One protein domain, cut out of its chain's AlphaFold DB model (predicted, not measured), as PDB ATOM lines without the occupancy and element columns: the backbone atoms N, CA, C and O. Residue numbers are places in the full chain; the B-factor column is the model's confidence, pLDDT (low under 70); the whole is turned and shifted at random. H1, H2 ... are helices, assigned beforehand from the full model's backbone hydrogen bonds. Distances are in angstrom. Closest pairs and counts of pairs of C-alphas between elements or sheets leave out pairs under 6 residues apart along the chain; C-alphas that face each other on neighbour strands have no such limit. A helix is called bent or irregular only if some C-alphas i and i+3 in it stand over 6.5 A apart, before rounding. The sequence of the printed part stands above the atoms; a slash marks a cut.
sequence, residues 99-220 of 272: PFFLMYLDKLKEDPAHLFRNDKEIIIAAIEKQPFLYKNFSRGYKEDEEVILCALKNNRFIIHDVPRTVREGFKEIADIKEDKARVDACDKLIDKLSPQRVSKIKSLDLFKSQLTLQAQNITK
ATOM      1  N   PRO A  99      22.065 -23.952 -31.366       84.06
ATOM      2  CA  PRO A  99      20.797 -24.325 -30.746       84.06
ATOM      3  C   PRO A  99      19.586 -23.541 -31.268       84.06
ATOM      4  O   PRO A  99      18.463 -24.049 -31.217       84.06
ATOM      5  N   PHE A 100      19.778 -22.323 -31.793       85.44
ATOM      6  CA  PHE A 100      18.676 -21.536 -32.352       85.44
ATOM      7  C   PHE A 100      18.129 -22.145 -33.642       85.44
ATOM      8  O   PHE A 100      16.973 -21.874 -33.976       85.44
ATOM      9  N   PHE A 101      18.888 -23.021 -34.317       83.62
ATOM     10  CA  PHE A 101      18.423 -23.791 -35.475       83.62
ATOM     11  C   PHE A 101      17.061 -24.453 -35.213       83.62
ATOM     12  O   PHE A 101      16.167 -24.408 -36.059       83.62
ATOM     13  N   LEU A 102      16.856 -24.958 -33.992       80.75
ATOM     14  CA  LEU A 102      15.620 -25.600 -33.547       80.75
ATOM     15  C   LEU A 102      14.378 -24.688 -33.656       80.75
ATOM     16  O   LEU A 102      13.278 -25.168 -33.927       80.75
ATOM     17  N   MET A 103      14.541 -23.369 -33.495       81.12
ATOM     18  CA  MET A 103      13.452 -22.391 -33.633       81.12
ATOM     19  C   MET A 103      13.106 -22.087 -35.096       81.12
ATOM     20  O   MET A 103      11.981 -21.686 -35.396       81.12
ATOM     21  N   TYR A 104      14.055 -22.274 -36.014       80.88
ATOM     22  CA  TYR A 104      13.833 -22.057 -37.443       80.88
ATOM     23  C   TYR A 104      13.125 -23.237 -38.111       80.88
ATOM     24  O   TYR A 104      12.464 -23.040 -39.128       80.88
ATOM     25  N   LEU A 105      13.179 -24.430 -37.509       71.12
ATOM     26  CA  LEU A 105      12.509 -25.629 -38.018       71.12
ATOM     27  C   LEU A 105      10.991 -25.454 -38.202       71.12
ATOM     28  O   LEU A 105      10.432 -26.000 -39.145       71.12
ATOM     29  N   ASP A 106      10.326 -24.628 -37.384       68.19
ATOM     30  CA  ASP A 106       8.899 -24.293 -37.565       68.19
ATOM     31  C   ASP A 106       8.585 -23.608 -38.895       68.19
ATOM     32  O   ASP A 106       7.487 -23.744 -39.440       68.19
ATOM     33  N   LYS A 107       9.534 -22.802 -39.378       68.81
ATOM     34  CA  LYS A 107       9.382 -22.003 -40.595       68.81
ATOM     35  C   LYS A 107       9.683 -22.826 -41.847       68.81
ATOM     36  O   LYS A 107       9.336 -22.399 -42.941       68.81
ATOM     37  N   LEU A 108      10.280 -24.005 -41.684       65.38
ATOM     38  CA  LEU A 108      10.723 -24.896 -42.750       65.38
ATOM     39  C   LEU A 108       9.773 -26.092 -42.900       65.38
ATOM     40  O   LEU A 108      10.215 -27.234 -42.903       65.38
ATOM     41  N   LYS A 109       8.461 -25.854 -43.028       60.91
ATOM     42  CA  LYS A 109       7.453 -26.936 -43.131       60.91
ATOM     43  C   LYS A 109       7.687 -27.900 -44.304       60.91
ATOM     44  O   LYS A 109       7.194 -29.021 -44.276       60.91
ATOM     45  N   GLU A 110       8.427 -27.464 -45.319       60.75
ATOM     46  CA  GLU A 110       8.807 -28.271 -46.484       60.75
ATOM     47  C   GLU A 110      10.070 -29.120 -46.244       60.75
ATOM     48  O   GLU A 110      10.275 -30.123 -46.925       60.75
ATOM     49  N   ASP A 111      10.912 -28.760 -45.266       60.53
ATOM     50  CA  ASP A 111      12.128 -29.504 -44.927       60.53
ATOM     51  C   ASP A 111      11.770 -30.652 -43.974       60.53
ATOM     52  O   ASP A 111      11.247 -30.377 -42.895       60.53
ATOM     53  N   PRO A 112      12.070 -31.928 -44.277       60.50
ATOM     54  CA  PRO A 112      11.815 -33.045 -43.362       60.50
ATOM     55  C   PRO A 112      12.421 -32.859 -41.959       60.50
ATOM     56  O   PRO A 112      11.932 -33.470 -41.010       60.50
ATOM     57  N   ALA A 113      13.429 -31.995 -41.795       59.41
ATOM     58  CA  ALA A 113      13.988 -31.645 -40.496       59.41
ATOM     59  C   ALA A 113      12.957 -31.027 -39.527       59.41
ATOM     60  O   ALA A 113      13.119 -31.158 -38.313       59.41
ATOM     61  N   HIS A 114      11.875 -30.410 -40.029       64.69
ATOM     62  CA  HIS A 114      10.820 -29.821 -39.190       64.69
ATOM     63  C   HIS A 114      10.181 -30.829 -38.225       64.69
ATOM     64  O   HIS A 114       9.758 -30.456 -37.129       64.69
ATOM     65  N   LEU A 115      10.153 -32.111 -38.608       66.62
ATOM     66  CA  LEU A 115       9.598 -33.199 -37.804       66.62
ATOM     67  C   LEU A 115      10.361 -33.394 -36.491       66.62
ATOM     68  O   LEU A 115       9.769 -33.789 -35.488       66.62
ATOM     69  N   PHE A 116      11.653 -33.065 -36.467       67.19
ATOM     70  CA  PHE A 116      12.498 -33.259 -35.292       67.19
ATOM     71  C   PHE A 116      12.519 -32.057 -34.348       67.19
ATOM     72  O   PHE A 116      13.203 -32.091 -33.327       67.19
ATOM     73  N   ARG A 117      11.744 -30.999 -34.626       70.19
ATOM     74  CA  ARG A 117      11.646 -29.847 -33.716       70.19
ATOM     75  C   ARG A 117      11.202 -30.242 -32.308       70.19
ATOM     76  O   ARG A 117      11.615 -29.654 -31.315       70.19
ATOM     77  N   ASN A 118      10.311 -31.217 -32.260       69.06
ATOM     78  CA  ASN A 118       9.692 -31.722 -31.049       69.06
ATOM     79  C   ASN A 118      10.365 -33.027 -30.583       69.06
ATOM     80  O   ASN A 118       9.825 -33.755 -29.750       69.06
ATOM     81  N   ASP A 119      11.535 -33.358 -31.127       71.94
ATOM     82  CA  ASP A 119      12.295 -34.510 -30.668       71.94
ATOM     83  C   ASP A 119      12.957 -34.186 -29.324       71.94
ATOM     84  O   ASP A 119      13.659 -33.183 -29.177       71.94
ATOM     85  N   LYS A 120      12.702 -35.029 -28.320       70.81
ATOM     86  CA  LYS A 120      13.170 -34.809 -26.950       70.81
ATOM     87  C   LYS A 120      14.699 -34.766 -26.868       70.81
ATOM     88  O   LYS A 120      15.227 -33.954 -26.116       70.81
ATOM     89  N   GLU A 121      15.409 -35.583 -27.643       69.88
ATOM     90  CA  GLU A 121      16.874 -35.621 -27.602       69.88
ATOM     91  C   GLU A 121      17.484 -34.381 -28.251       69.88
ATOM     92  O   GLU A 121      18.452 -33.820 -27.739       69.88
ATOM     93  N   ILE A 122      16.868 -33.891 -29.330       69.12
ATOM     94  CA  ILE A 122      17.271 -32.630 -29.961       69.12
ATOM     95  C   ILE A 122      16.987 -31.439 -29.036       69.12
ATOM     96  O   ILE A 122      17.819 -30.539 -28.926       69.12
ATOM     97  N   ILE A 123      15.851 -31.442 -28.330       76.00
ATOM     98  CA  ILE A 123      15.518 -30.423 -27.323       76.00
ATOM     99  C   ILE A 123      16.544 -30.425 -26.185       76.00
ATOM    100  O   ILE A 123      17.048 -29.360 -25.827       76.00
ATOM    101  N   ILE A 124      16.885 -31.596 -25.638       72.44
ATOM    102  CA  ILE A 124      17.896 -31.716 -24.579       72.44
ATOM    103  C   ILE A 124      19.248 -31.196 -25.080       72.44
ATOM    104  O   ILE A 124      19.837 -30.341 -24.425       72.44
ATOM    105  N   ALA A 125      19.692 -31.598 -26.276       71.44
ATOM    106  CA  ALA A 125      20.940 -31.106 -26.862       71.44
ATOM    107  C   ALA A 125      20.949 -29.576 -27.057       71.44
ATOM    108  O   ALA A 125      21.971 -28.921 -26.836       71.44
ATOM    109  N   ALA A 126      19.809 -28.984 -27.432       78.75
ATOM    110  CA  ALA A 126      19.671 -27.533 -27.538       78.75
ATOM    111  C   ALA A 126      19.792 -26.843 -26.169       78.75
ATOM    112  O   ALA A 126      20.462 -25.818 -26.052       78.75
ATOM    113  N   ILE A 127      19.165 -27.405 -25.131       83.81
ATOM    114  CA  ILE A 127      19.191 -26.885 -23.753       83.81
ATOM    115  C   ILE A 127      20.584 -27.003 -23.136       83.81
ATOM    116  O   ILE A 127      21.026 -26.085 -22.444       83.81
ATOM    117  N   GLU A 128      21.285 -28.107 -23.395       81.75
ATOM    118  CA  GLU A 128      22.646 -28.332 -22.906       81.75
ATOM    119  C   GLU A 128      23.601 -27.232 -23.360       81.75
ATOM    120  O   GLU A 128      24.443 -26.774 -22.589       81.75
ATOM    121  N   LYS A 129      23.437 -26.764 -24.600       82.94
ATOM    122  CA  LYS A 129      24.204 -25.643 -25.140       82.94
ATOM    123  C   LYS A 129      23.645 -24.289 -24.729       82.94
ATOM    124  O   LYS A 129      24.420 -23.396 -24.397       82.94
ATOM    125  N   GLN A 130      22.324 -24.118 -24.778       88.25
ATOM    126  CA  GLN A 130      21.669 -22.843 -24.516       88.25
ATOM    127  C   GLN A 130      20.441 -22.996 -23.601       88.25
ATOM    128  O   GLN A 130      19.305 -23.094 -24.073       88.25
ATOM    129  N   PRO A 131      20.628 -22.915 -22.269       86.19
ATOM    130  CA  PRO A 131      19.578 -23.236 -21.298       86.19
ATOM    131  C   PRO A 131      18.351 -22.321 -21.378       86.19
ATOM    132  O   PRO A 131      17.229 -22.751 -21.127       86.19
ATOM    133  N   PHE A 132      18.527 -21.055 -21.777       87.25
ATOM    134  CA  PHE A 132      17.405 -20.118 -21.904       87.25
ATOM    135  C   PHE A 132      16.423 -20.475 -23.025       87.25
ATOM    136  O   PHE A 132      15.340 -19.892 -23.070       87.25
ATOM    137  N   LEU A 133      16.774 -21.387 -23.943       89.38
ATOM    138  CA  LEU A 133      15.846 -21.843 -24.983       89.38
ATOM    139  C   LEU A 133      14.669 -22.616 -24.397       89.38
ATOM    140  O   LEU A 133      13.623 -22.680 -25.037       89.38
ATOM    141  N   TYR A 134      14.798 -23.112 -23.161       90.75
ATOM    142  CA  TYR A 134      13.731 -23.782 -22.430       90.75
ATOM    143  C   TYR A 134      12.389 -23.025 -22.500       90.75
ATOM    144  O   TYR A 134      11.338 -23.616 -22.757       90.75
ATOM    145  N   LYS A 135      12.416 -21.689 -22.380       89.38
ATOM    146  CA  LYS A 135      11.212 -20.842 -22.433       89.38
ATOM    147  C   LYS A 135      10.468 -20.886 -23.775       89.38
ATOM    148  O   LYS A 135       9.281 -20.561 -23.803       89.38
ATOM    149  N   ASN A 136      11.124 -21.300 -24.857       85.69
ATOM    150  CA  ASN A 136      10.560 -21.338 -26.206       85.69
ATOM    151  C   ASN A 136       9.865 -22.669 -26.533       85.69
ATOM    152  O   ASN A 136       9.136 -22.738 -27.521       85.69
ATOM    153  N   PHE A 137      10.060 -23.719 -25.727       83.62
ATOM    154  CA  PHE A 137       9.421 -25.010 -25.980       83.62
ATOM    155  C   PHE A 137       7.947 -25.021 -25.578       83.62
ATOM    156  O   PHE A 137       7.487 -24.248 -24.728       83.62
ATOM    157  N   SER A 138       7.190 -25.921 -26.204       82.25
ATOM    158  CA  SER A 138       5.780 -26.108 -25.885       82.25
ATOM    159  C   SER A 138       5.609 -26.645 -24.461       82.25
ATOM    160  O   SER A 138       6.509 -27.258 -23.879       82.25
ATOM    161  N   ARG A 139       4.423 -26.416 -23.891       82.50
ATOM    162  CA  ARG A 139       4.117 -26.774 -22.501       82.50
ATOM    163  C   ARG A 139       4.410 -28.243 -22.181       82.50
ATOM    164  O   ARG A 139       4.941 -28.515 -21.115       82.50
ATOM    165  N   GLY A 140       4.148 -29.158 -23.118       80.38
ATOM    166  CA  GLY A 140       4.387 -30.589 -22.917       80.38
ATOM    167  C   GLY A 140       5.849 -30.947 -22.624       80.38
ATOM    168  O   GLY A 140       6.089 -31.858 -21.845       80.38
ATOM    169  N   TYR A 141       6.819 -30.218 -23.188       80.62
ATOM    170  CA  TYR A 141       8.246 -30.424 -22.886       80.62
ATOM    171  C   TYR A 141       8.691 -29.680 -21.637       80.62
ATOM    172  O   TYR A 141       9.607 -30.114 -20.951       80.62
ATOM    173  N   LYS A 142       8.026 -28.571 -21.311       86.88
ATOM    174  CA  LYS A 142       8.278 -27.853 -20.061       86.88
ATOM    175  C   LYS A 142       7.793 -28.617 -18.828       86.88
ATOM    176  O   LYS A 142       8.236 -28.322 -17.729       86.88
ATOM    177  N   GLU A 143       6.884 -29.569 -18.996       88.50
ATOM    178  CA  GLU A 143       6.426 -30.456 -17.924       88.50
ATOM    179  C   GLU A 143       7.190 -31.794 -17.904       88.50
ATOM    180  O   GLU A 143       6.985 -32.588 -16.992       88.50
ATOM    181  N   ASP A 144       8.083 -32.048 -18.871       86.69
ATOM    182  CA  ASP A 144       8.907 -33.261 -18.897       86.69
ATOM    183  C   ASP A 144      10.053 -33.150 -17.883       86.69
ATOM    184  O   ASP A 144      10.893 -32.253 -17.964       86.69
ATOM    185  N   GLU A 145      10.079 -34.077 -16.926       87.81
ATOM    186  CA  GLU A 145      11.010 -34.056 -15.793       87.81
ATOM    187  C   GLU A 145      12.477 -34.051 -16.231       87.81
ATOM    188  O   GLU A 145      13.286 -33.311 -15.682       87.81
ATOM    189  N   GLU A 146      12.825 -34.820 -17.262       83.44
ATOM    190  CA  GLU A 146      14.201 -34.906 -17.745       83.44
ATOM    191  C   GLU A 146      14.628 -33.601 -18.423       83.44
ATOM    192  O   GLU A 146      15.721 -33.100 -18.177       83.44
ATOM    193  N   VAL A 147      13.738 -33.002 -19.220       85.19
ATOM    194  CA  VAL A 147      13.988 -31.703 -19.860       85.19
ATOM    195  C   VAL A 147      14.193 -30.612 -18.801       85.19
ATOM    196  O   VAL A 147      15.093 -29.779 -18.944       85.19
ATOM    197  N   ILE A 148      13.400 -30.625 -17.723       91.75
ATOM    198  CA  ILE A 148      13.547 -29.701 -16.589       91.75
ATOM    199  C   ILE A 148      14.898 -29.909 -15.893       91.75
ATOM    200  O   ILE A 148      15.619 -28.936 -15.667       91.75
ATOM    201  N   LEU A 149      15.267 -31.155 -15.580       90.12
ATOM    202  CA  LEU A 149      16.534 -31.475 -14.914       90.12
ATOM    203  C   LEU A 149      17.741 -31.070 -15.768       90.12
ATOM    204  O   LEU A 149      18.641 -30.398 -15.266       90.12
ATOM    205  N   CYS A 150      17.735 -31.382 -17.068       86.69
ATOM    206  CA  CYS A 150      18.777 -30.955 -18.006       86.69
ATOM    207  C   CYS A 150      18.924 -29.426 -18.050       86.69
ATOM    208  O   CYS A 150      20.041 -28.910 -18.075       86.69
ATOM    209  N   ALA A 151      17.815 -28.684 -18.016       90.38
ATOM    210  CA  ALA A 151      17.853 -27.225 -17.980       90.38
ATOM    211  C   ALA A 151      18.381 -26.682 -16.635       90.38
ATOM    212  O   ALA A 151      19.182 -25.741 -16.629       90.38
ATOM    213  N   LEU A 152      17.994 -27.288 -15.505       93.69
ATOM    214  CA  LEU A 152      18.430 -26.882 -14.160       93.69
ATOM    215  C   LEU A 152      19.919 -27.112 -13.906       93.69
ATOM    216  O   LEU A 152      20.526 -26.307 -13.193       93.69
ATOM    217  N   LYS A 153      20.527 -28.140 -14.516       89.50
ATOM    218  CA  LYS A 153      21.986 -28.355 -14.474       89.50
ATOM    219  C   LYS A 153      22.732 -27.069 -14.821       89.50
ATOM    220  O   LYS A 153      23.547 -26.573 -14.043       89.50
ATOM    221  N   ASN A 154      22.367 -26.482 -15.955       85.19
ATOM    222  CA  ASN A 154      23.085 -25.350 -16.523       85.19
ATOM    223  C   ASN A 154      22.585 -23.992 -16.023       85.19
ATOM    224  O   ASN A 154      23.339 -23.023 -16.037       85.19
ATOM    225  N   ASN A 155      21.320 -23.887 -15.607       90.69
ATOM    226  CA  ASN A 155      20.777 -22.628 -15.114       90.69
ATOM    227  C   ASN A 155      19.624 -22.842 -14.120       90.69
ATOM    228  O   ASN A 155      18.502 -23.167 -14.501       90.69
ATOM    229  N   ARG A 156      19.865 -22.546 -12.837       92.88
ATOM    230  CA  ARG A 156      18.830 -22.630 -11.792       92.88
ATOM    231  C   ARG A 156      17.633 -21.698 -12.017       92.88
ATOM    232  O   ARG A 156      16.534 -21.992 -11.563       92.88
ATOM    233  N   PHE A 157      17.815 -20.585 -12.734       92.19
ATOM    234  CA  PHE A 157      16.753 -19.600 -12.955       92.19
ATOM    235  C   PHE A 157      15.669 -20.084 -13.926       92.19
ATOM    236  O   PHE A 157      14.598 -19.478 -13.977       92.19
ATOM    237  N   ILE A 158      15.885 -21.199 -14.639       93.31
ATOM    238  CA  ILE A 158      14.852 -21.778 -15.512       93.31
ATOM    239  C   ILE A 158      13.620 -22.234 -14.722       93.31
ATOM    240  O   ILE A 158      12.536 -22.325 -15.288       93.31
ATOM    241  N   ILE A 159      13.740 -22.425 -13.399       94.00
ATOM    242  CA  ILE A 159      12.620 -22.738 -12.499       94.00
ATOM    243  C   ILE A 159      11.462 -21.728 -12.601       94.00
ATOM    244  O   ILE A 159      10.302 -22.074 -12.369       94.00
ATOM    245  N   HIS A 160      11.745 -20.478 -12.987       92.75
ATOM    246  CA  HIS A 160      10.719 -19.457 -13.201       92.75
ATOM    247  C   HIS A 160       9.880 -19.713 -14.460       92.75
ATOM    248  O   HIS A 160       8.687 -19.389 -14.459       92.75
ATOM    249  N   ASP A 161      10.471 -20.350 -15.474       92.50
ATOM    250  CA  ASP A 161       9.824 -20.758 -16.722       92.50
ATOM    251  C   ASP A 161       9.119 -22.121 -16.604       92.50
ATOM    252  O   ASP A 161       8.231 -22.425 -17.409       92.50
ATOM    253  N   VAL A 162       9.476 -22.935 -15.599       93.69
ATOM    254  CA  VAL A 162       8.818 -24.219 -15.310       93.69
ATOM    255  C   VAL A 162       7.354 -23.975 -14.906       93.69
ATOM    256  O   VAL A 162       7.091 -23.147 -14.017       93.69
ATOM    257  N   PRO A 163       6.375 -24.678 -15.508       94.00
ATOM    258  CA  PRO A 163       4.962 -24.561 -15.167       94.00
ATOM    259  C   PRO A 163       4.703 -24.765 -13.674       94.00
ATOM    260  O   PRO A 163       5.245 -25.675 -13.050       94.00
ATOM    261  N   ARG A 164       3.839 -23.922 -13.089       91.50
ATOM    262  CA  ARG A 164       3.534 -23.944 -11.643       91.50
ATOM    263  C   ARG A 164       3.045 -25.309 -11.146       91.50
ATOM    264  O   ARG A 164       3.249 -25.614  -9.982       91.50
ATOM    265  N   THR A 165       2.430 -26.103 -12.022       92.00
ATOM    266  CA  THR A 165       1.928 -27.456 -11.746       92.00
ATOM    267  C   THR A 165       3.020 -28.433 -11.322       92.00
ATOM    268  O   THR A 165       2.770 -29.255 -10.452       92.00
ATOM    269  N   VAL A 166       4.219 -28.338 -11.908       92.62
ATOM    270  CA  VAL A 166       5.341 -29.263 -11.646       92.62
ATOM    271  C   VAL A 166       6.514 -28.597 -10.926       92.62
ATOM    272  O   VAL A 166       7.387 -29.277 -10.400       92.62
ATOM    273  N   ARG A 167       6.531 -27.259 -10.859       92.44
ATOM    274  CA  ARG A 167       7.626 -26.449 -10.303       92.44
ATOM    275  C   ARG A 167       8.048 -26.854  -8.893       92.44
ATOM    276  O   ARG A 167       9.237 -26.804  -8.599       92.44
ATOM    277  N   GLU A 168       7.098 -27.214  -8.030       91.81
ATOM    278  CA  GLU A 168       7.385 -27.520  -6.623       91.81
ATOM    279  C   GLU A 168       8.406 -28.650  -6.477       91.81
ATOM    280  O   GLU A 168       9.342 -28.519  -5.696       91.81
ATOM    281  N   GLY A 169       8.295 -29.691  -7.307       92.38
ATOM    282  CA  GLY A 169       9.189 -30.851  -7.267       92.38
ATOM    283  C   GLY A 169      10.643 -30.548  -7.637       92.38
ATOM    284  O   GLY A 169      11.515 -31.375  -7.397       92.38
ATOM    285  N   PHE A 170      10.924 -29.367  -8.195       94.75
ATOM    286  CA  PHE A 170      12.261 -28.978  -8.647       94.75
ATOM    287  C   PHE A 170      12.836 -27.765  -7.907       94.75
ATOM    288  O   PHE A 170      13.968 -27.365  -8.188       94.75
ATOM    289  N   LYS A 171      12.093 -27.163  -6.967       92.56
ATOM    290  CA  LYS A 171      12.573 -25.994  -6.209       92.56
ATOM    291  C   LYS A 171      13.816 -26.308  -5.392       92.56
ATOM    292  O   LYS A 171      14.775 -25.554  -5.466       92.56
ATOM    293  N   GLU A 172      13.824 -27.446  -4.703       92.94
ATOM    294  CA  GLU A 172      14.966 -27.868  -3.885       92.94
ATOM    295  C   GLU A 172      16.256 -27.939  -4.710       92.94
ATOM    296  O   GLU A 172      17.311 -27.523  -4.247       92.94
ATOM    297  N   ILE A 173      16.159 -28.390  -5.966       93.25
ATOM    298  CA  ILE A 173      17.283 -28.448  -6.909       93.25
ATOM    299  C   ILE A 173      17.687 -27.041  -7.359       93.25
ATOM    300  O   ILE A 173      18.876 -26.725  -7.431       93.25
ATOM    301  N   ALA A 174      16.713 -26.182  -7.669       92.44
ATOM    302  CA  ALA A 174      16.966 -24.806  -8.083       92.44
ATOM    303  C   ALA A 174      17.589 -23.951  -6.962       92.44
ATOM    304  O   ALA A 174      18.385 -23.055  -7.245       92.44
ATOM    305  N   ASP A 175      17.283 -24.251  -5.700       94.81
ATOM    306  CA  ASP A 175      17.817 -23.553  -4.528       94.81
ATOM    307  C   ASP A 175      19.294 -23.893  -4.253       94.81
ATOM    308  O   ASP A 175      19.983 -23.156  -3.535       94.81
ATOM    309  N   ILE A 176      19.831 -24.950  -4.879       94.69
ATOM    310  CA  ILE A 176      21.256 -25.290  -4.812       94.69
ATOM    311  C   ILE A 176      22.072 -24.213  -5.542       94.69
ATOM    312  O   ILE A 176      22.147 -24.142  -6.777       94.69
ATOM    313  N   LYS A 177      22.714 -23.351  -4.746       91.12
ATOM    314  CA  LYS A 177      23.524 -22.234  -5.250       91.12
ATOM    315  C   LYS A 177      24.827 -22.685  -5.901       91.12
ATOM    316  O   LYS A 177      25.273 -22.015  -6.827       91.12
ATOM    317  N   GLU A 178      25.419 -23.767  -5.405       93.44
ATOM    318  CA  GLU A 178      26.665 -24.324  -5.924       93.44
ATOM    319  C   GLU A 178      26.400 -25.138  -7.193       93.44
ATOM    320  O   GLU A 178      25.656 -26.118  -7.178       93.44
ATOM    321  N   ASP A 179      27.026 -24.741  -8.300       89.81
ATOM    322  CA  ASP A 179      26.758 -25.345  -9.607       89.81
ATOM    323  C   ASP A 179      27.116 -26.831  -9.650       89.81
ATOM    324  O   ASP A 179      26.334 -27.628 -10.158       89.81
ATOM    325  N   LYS A 180      28.246 -27.224  -9.051       92.44
ATOM    326  CA  LYS A 180      28.682 -28.624  -9.030       92.44
ATOM    327  C   LYS A 180      27.698 -29.519  -8.274       92.44
ATOM    328  O   LYS A 180      27.241 -30.518  -8.817       92.44
ATOM    329  N   ALA A 181      27.311 -29.122  -7.063       92.75
ATOM    330  CA  ALA A 181      26.344 -29.870  -6.263       92.75
ATOM    331  C   ALA A 181      24.974 -29.975  -6.958       92.75
ATOM    332  O   ALA A 181      24.314 -31.012  -6.878       92.75
ATOM    333  N   ARG A 182      24.556 -28.922  -7.675       94.06
ATOM    334  CA  ARG A 182      23.309 -28.926  -8.449       94.06
ATOM    335  C   ARG A 182      23.380 -29.889  -9.628       94.06
ATOM    336  O   ARG A 182      22.429 -30.636  -9.850       94.06
ATOM    337  N   VAL A 183      24.492 -29.881 -10.362       90.50
ATOM    338  CA  VAL A 183      24.751 -30.813 -11.467       90.50
ATOM    339  C   VAL A 183      24.707 -32.255 -10.963       90.50
ATOM    340  O   VAL A 183      23.922 -33.039 -11.489       90.50
ATOM    341  N   ASP A 184      25.421 -32.568  -9.879       92.12
ATOM    342  CA  ASP A 184      25.447 -33.913  -9.292       92.12
ATOM    343  C   ASP A 184      24.054 -34.373  -8.818       92.12
ATOM    344  O   ASP A 184      23.695 -35.547  -8.938       92.12
ATOM    345  N   ALA A 185      23.248 -33.460  -8.263       92.31
ATOM    346  CA  ALA A 185      21.875 -33.752  -7.854       92.31
ATOM    347  C   ALA A 185      20.965 -34.043  -9.057       92.31
ATOM    348  O   ALA A 185      20.179 -34.992  -9.015       92.31
ATOM    349  N   CYS A 186      21.089 -33.258 -10.130       88.56
ATOM    350  CA  CYS A 186      20.341 -33.483 -11.362       88.56
ATOM    351  C   CYS A 186      20.737 -34.807 -12.020       88.56
ATOM    352  O   CYS A 186      19.852 -35.570 -12.388       88.56
ATOM    353  N   ASP A 187      22.034 -35.106 -12.119       86.69
ATOM    354  CA  ASP A 187      22.534 -36.331 -12.755       86.69
ATOM    355  C   ASP A 187      22.029 -37.585 -12.038       86.69
ATOM    356  O   ASP A 187      21.476 -38.478 -12.674       86.69
ATOM    357  N   LYS A 188      22.043 -37.595 -10.699       89.19
ATOM    358  CA  LYS A 188      21.453 -38.687  -9.905       89.19
ATOM    359  C   LYS A 188      19.963 -38.907 -10.172       89.19
ATOM    360  O   LYS A 188      19.476 -40.029 -10.028       89.19
ATOM    361  N   LEU A 189      19.209 -37.847 -10.461       88.50
ATOM    362  CA  LEU A 189      17.781 -37.950 -10.770       88.50
ATOM    363  C   LEU A 189      17.557 -38.383 -12.218       88.50
ATOM    364  O   LEU A 189      16.707 -39.234 -12.461       88.50
ATOM    365  N   ILE A 190      18.355 -37.871 -13.154       80.19
ATOM    366  CA  ILE A 190      18.342 -38.293 -14.557       80.19
ATOM    367  C   ILE A 190      18.659 -39.792 -14.658       80.19
ATOM    368  O   ILE A 190      17.919 -40.519 -15.314       80.19
ATOM    369  N   ASP A 191      19.657 -40.289 -13.928       76.56
ATOM    370  CA  ASP A 191      20.003 -41.714 -13.896       76.56
ATOM    371  C   ASP A 191      18.845 -42.594 -13.401       76.56
ATOM    372  O   ASP A 191      18.626 -43.693 -13.910       76.56
ATOM    373  N   LYS A 192      18.042 -42.100 -12.449       80.50
ATOM    374  CA  LYS A 192      16.820 -42.787 -11.989       80.50
ATOM    375  C   LYS A 192      15.694 -42.754 -13.021       80.50
ATOM    376  O   LYS A 192      14.842 -43.642 -13.011       80.50
ATOM    377  N   LEU A 193      15.673 -41.744 -13.890       69.44
ATOM    378  CA  LEU A 193      14.718 -41.625 -14.989       69.44
ATOM    379  C   LEU A 193      15.143 -42.438 -16.218       69.44
ATOM    380  O   LEU A 193      14.272 -42.828 -16.992       69.44
ATOM    381  N   SER A 194      16.428 -42.767 -16.385       53.56
ATOM    382  CA  SER A 194      16.941 -43.573 -17.505       53.56
ATOM    383  C   SER A 194      16.170 -44.890 -17.736       53.56
ATOM    384  O   SER A 194      15.751 -45.124 -18.871       53.56
ATOM    385  N   PRO A 195      15.831 -45.707 -16.713       49.25
ATOM    386  CA  PRO A 195      14.970 -46.886 -16.881       49.25
ATOM    387  C   PRO A 195      13.545 -46.570 -17.374       49.25
ATOM    388  O   PRO A 195      12.913 -47.397 -18.025       49.25
ATOM    389  N   GLN A 196      13.017 -45.378 -17.083       46.38
ATOM    390  CA  GLN A 196      11.692 -44.934 -17.533       46.38
ATOM    391  C   GLN A 196      11.745 -44.334 -18.942       46.38
ATOM    392  O   GLN A 196      10.821 -44.531 -19.732       46.38
ATOM    393  N   ARG A 197      12.848 -43.659 -19.287       42.56
ATOM    394  CA  ARG A 197      13.159 -43.131 -20.623       42.56
ATOM    395  C   ARG A 197      13.090 -44.239 -21.673       42.56
ATOM    396  O   ARG A 197      12.507 -44.048 -22.738       42.56
ATOM    397  N   VAL A 198      13.548 -45.433 -21.293       33.47
ATOM    398  CA  VAL A 198      13.513 -46.663 -22.093       33.47
ATOM    399  C   VAL A 198      12.115 -47.078 -22.530       33.47
ATOM    400  O   VAL A 198      11.927 -47.539 -23.654       33.47
ATOM    401  N   SER A 199      11.130 -46.855 -21.666       31.72
ATOM    402  CA  SER A 199       9.732 -47.215 -21.902       31.72
ATOM    403  C   SER A 199       8.928 -46.159 -22.674       31.72
ATOM    404  O   SER A 199       7.798 -46.431 -23.067       31.72
ATOM    405  N   LYS A 200       9.478 -44.950 -22.875       36.81
ATOM    406  CA  LYS A 200       8.721 -43.740 -23.255       36.81
ATOM    407  C   LYS A 200       9.296 -42.963 -24.441       36.81
ATOM    408  O   LYS A 200       8.908 -41.807 -24.627       36.81
ATOM    409  N   ILE A 201      10.221 -43.529 -25.223       37.22
ATOM    410  CA  ILE A 201      10.810 -42.831 -26.379       37.22
ATOM    411  C   ILE A 201       9.714 -42.503 -27.404       37.22
ATOM    412  O   ILE A 201       9.404 -43.270 -28.312       37.22
ATOM    413  N   LYS A 202       9.138 -41.305 -27.261       39.22
ATOM    414  CA  LYS A 202       8.099 -40.747 -28.128       39.22
ATOM    415  C   LYS A 202       8.554 -40.649 -29.576       39.22
ATOM    416  O   LYS A 202       7.701 -40.716 -30.443       39.22
ATOM    417  N   SER A 203       9.849 -40.501 -29.855       38.28
ATOM    418  CA  SER A 203      10.383 -40.507 -31.222       38.28
ATOM    419  C   SER A 203      10.269 -41.883 -31.882       38.28
ATOM    420  O   SER A 203       9.989 -41.949 -33.075       38.28
ATOM    421  N   LEU A 204      10.349 -42.973 -31.111       38.31
ATOM    422  CA  LEU A 204      10.073 -44.328 -31.583       38.31
ATOM    423  C   LEU A 204       8.568 -44.525 -31.811       38.31
ATOM    424  O   LEU A 204       8.191 -45.092 -32.826       38.31
ATOM    425  N   ASP A 205       7.701 -44.014 -30.934       39.72
ATOM    426  CA  ASP A 205       6.241 -44.077 -31.131       39.72
ATOM    427  C   ASP A 205       5.754 -43.184 -32.286       39.72
ATOM    428  O   ASP A 205       4.861 -43.569 -33.042       39.72
ATOM    429  N   LEU A 206       6.384 -42.024 -32.491       39.06
ATOM    430  CA  LEU A 206       6.139 -41.143 -33.635       39.06
ATOM    431  C   LEU A 206       6.592 -41.824 -34.933       39.06
ATOM    432  O   LEU A 206       5.833 -41.871 -35.901       39.06
ATOM    433  N   PHE A 207       7.773 -42.447 -34.919       38.62
ATOM    434  CA  PHE A 207       8.292 -43.257 -36.019       38.62
ATOM    435  C   PHE A 207       7.391 -44.472 -36.311       38.62
ATOM    436  O   PHE A 207       7.038 -44.706 -37.465       38.62
ATOM    437  N   LYS A 208       6.911 -45.177 -35.277       37.62
ATOM    438  CA  LYS A 208       5.909 -46.256 -35.371       37.62
ATOM    439  C   LYS A 208       4.604 -45.761 -35.993       37.62
ATOM    440  O   LYS A 208       4.061 -46.421 -36.878       37.62
ATOM    441  N   SER A 209       4.106 -44.594 -35.583       42.69
ATOM    442  CA  SER A 209       2.867 -44.021 -36.124       42.69
ATOM    443  C   SER A 209       3.007 -43.621 -37.599       42.69
ATOM    444  O   SER A 209       2.119 -43.913 -38.401       42.69
ATOM    445  N   GLN A 210       4.159 -43.073 -37.999       41.22
ATOM    446  CA  GLN A 210       4.468 -42.755 -39.397       41.22
ATOM    447  C   GLN A 210       4.657 -44.007 -40.258       41.22
ATOM    448  O   GLN A 210       4.150 -44.050 -41.379       41.22
ATOM    449  N   LEU A 211       5.306 -45.049 -39.733       35.78
ATOM    450  CA  LEU A 211       5.435 -46.344 -40.406       35.78
ATOM    451  C   LEU A 211       4.079 -47.031 -40.594       35.78
ATOM    452  O   LEU A 211       3.815 -47.584 -41.658       35.78
ATOM    453  N   THR A 212       3.198 -46.954 -39.595       37.44
ATOM    454  CA  THR A 212       1.854 -47.550 -39.656       37.44
ATOM    455  C   THR A 212       0.976 -46.827 -40.683       37.44
ATOM    456  O   THR A 212       0.290 -47.476 -41.472       37.44
ATOM    457  N   LEU A 213       1.058 -45.493 -40.751       39.69
ATOM    458  CA  LEU A 213       0.374 -44.686 -41.768       39.69
ATOM    459  C   LEU A 213       0.913 -44.952 -43.184       39.69
ATOM    460  O   LEU A 213       0.135 -45.064 -44.132       39.69
ATOM    461  N   GLN A 214       2.230 -45.105 -43.349       37.94
ATOM    462  CA  GLN A 214       2.829 -45.463 -44.639       37.94
ATOM    463  C   GLN A 214       2.460 -46.890 -45.074       37.94
ATOM    464  O   GLN A 214       2.109 -47.093 -46.235       37.94
ATOM    465  N   ALA A 215       2.451 -47.857 -44.153       32.94
ATOM    466  CA  ALA A 215       2.061 -49.239 -44.427       32.94
ATOM    467  C   ALA A 215       0.579 -49.363 -44.829       32.94
ATOM    468  O   ALA A 215       0.267 -50.049 -45.802       32.94
ATOM    469  N   GLN A 216      -0.327 -48.640 -44.159       37.44
ATOM    470  CA  GLN A 216      -1.758 -48.622 -44.497       37.44
ATOM    471  C   GLN A 216      -2.033 -48.032 -45.891       37.44
ATOM    472  O   GLN A 216      -2.893 -48.523 -46.630       37.44
ATOM    473  N   ASN A 217      -1.264 -47.016 -46.287       35.62
ATOM    474  CA  ASN A 217      -1.347 -46.410 -47.617       35.62
ATOM    475  C   ASN A 217      -0.818 -47.337 -48.725       35.62
ATOM    476  O   ASN A 217      -1.327 -47.309 -49.846       35.62
ATOM    477  N   ILE A 218       0.158 -48.195 -48.418       36.06
ATOM    478  CA  ILE A 218       0.665 -49.220 -49.341       36.06
ATOM    479  C   ILE A 218      -0.353 -50.361 -49.493       36.06
ATOM    480  O   ILE A 218      -0.624 -50.780 -50.617       36.06
ATOM    481  N   THR A 219      -0.993 -50.803 -48.405       31.81
ATOM    482  CA  THR A 219      -2.030 -51.853 -48.460       31.81
ATOM    483  C   THR A 219      -3.309 -51.417 -49.178       31.81
ATOM    484  O   THR A 219      -3.966 -52.240 -49.808       31.81
ATOM    485  N   LYS A 220      -3.662 -50.123 -49.149       37.81
ATOM    486  CA  LYS A 220      -4.773 -49.594 -49.961       37.81
ATOM    487  C   LYS A 220      -4.421 -49.535 -51.451       37.81
ATOM    488  O   LYS A 220      -5.253 -49.897 -52.274       37.81
TER     489      LYS A 220
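AT A GLANCE: This is residues 99 to 220 of the 272 residues of the protein "DUF4116 domain-containing protein" of Legionella pneumophila (strain Lens) (UniProt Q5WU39). The long helix H9, with a kink, packs along H6 at one end of a body wound in two stacked turns, H3-H4-H5 and H6-H7-H8, in which H3 packs on H6 and H4 on H7. H10, as long by residues as H9, follows it, and its residues 207 to 220 stick out as a free arm; H1 and H2 make a small steep pair at the other end of the stack, beyond H3. The printed part has 122 residues with ten named helices, H1 to H10 in order along the chain, and no named strand; the class is all helix. It is only just loose, close to compact, with a radius of gyration of the C-alphas of 16.5 A. The outline is elongated, spanning 59 by 32 by 24 A, and the arm of H10 makes much of its length.

IN THESE COORDINATES: H9 takes residues 179 to 197 and is 25.0 A from first to last C-alpha, beginning at C-alpha 179 at (26.758, -25.345, -9.607). H10, residues 202 to 220, is 26.8 A long and ends at C-alpha 220 at (-4.773, -49.594, -49.961). H6, residues 145 to 154, is 14.9 A long, H3, residues 120 to 129, is 14.5 A, and H8, residues 164 to 174, is 13.9 A. The shorter helices are H1, residues 101 to 107, H2, residues 112 to 118, H4, residues 131 to 136, H5, residues 139 to 142, and H7, residues 156 to 160. H1 begins at C-alpha 101 at (18.423, -23.791, -35.475). H9 has a kink of 31 degrees near residue 191. Irregular helices are H8, where C-alphas 165 and 168 are 7.5 A apart, and, only just, H2, with C-alphas 115 and 118 at 6.9 A, and H9, with C-alphas 192 and 195 at 6.6 A.

HOW THE PARTS SIT: H9 touches H6, the hub, at a shallow tilt of 22 degrees, opposite ways; their closest C-alphas, of Lys 153 and Val 183, are 4.8 A apart. With residues 182 to 186 alone H9 touches H8, closest at the C-alphas of Ile 173 and Arg 182, 6.2 A. H3 touches H6 at a shallow tilt of 12 degrees, the same way, closest at the C-alphas of Ile 127 and Ala 151, 5.9 A. H4 touches H7, closest at the C-alphas of Phe 132 and Ile 158, 7.1 A. H7 touches H8, closest at the C-alphas of Arg 156 and Ala 174, 4.7 A. H5 touches no helix. H1 touches H2 at a steep tilt of 67 degrees, opposite ways, closest at the C-alphas of Leu 105 and His 114, 4.7 A. H10 touches no helix; it is near H2 and apart from H9. Every O i to N i+4 pair is within hydrogen-bond range in H3 and H10, against 5 of 6 in H6, 13 of 15 in H9, 1 of 3 in H1, 0 of 3 in H2, 0 of 2 in H4, 0 of 1 in H7 and 2 of 7 in H8, while H5 is too short for such a pair. The O i to N i+3 pairs within range are 2 of 4 in H1, 3 of 4 in H2, 2 of 3 in H4, 2 of 2 in H7 and 5 of 8 in H8.

THE WHOLE: The two C-alphas farthest apart, of Glu 178 and Lys 220, are 59.7 A apart. Residues 107 to 112 and 207 to 220 stand free, and the body without them spans 38 by 28 by 25 A. The printed part has no cut, and the links between the helices are tight. The mean pLDDT of the printed part is 73.7; it is under 70 at residues 106 to 116, 118, 121 to 122 and 193 to 220, and the mean of H10 is 38.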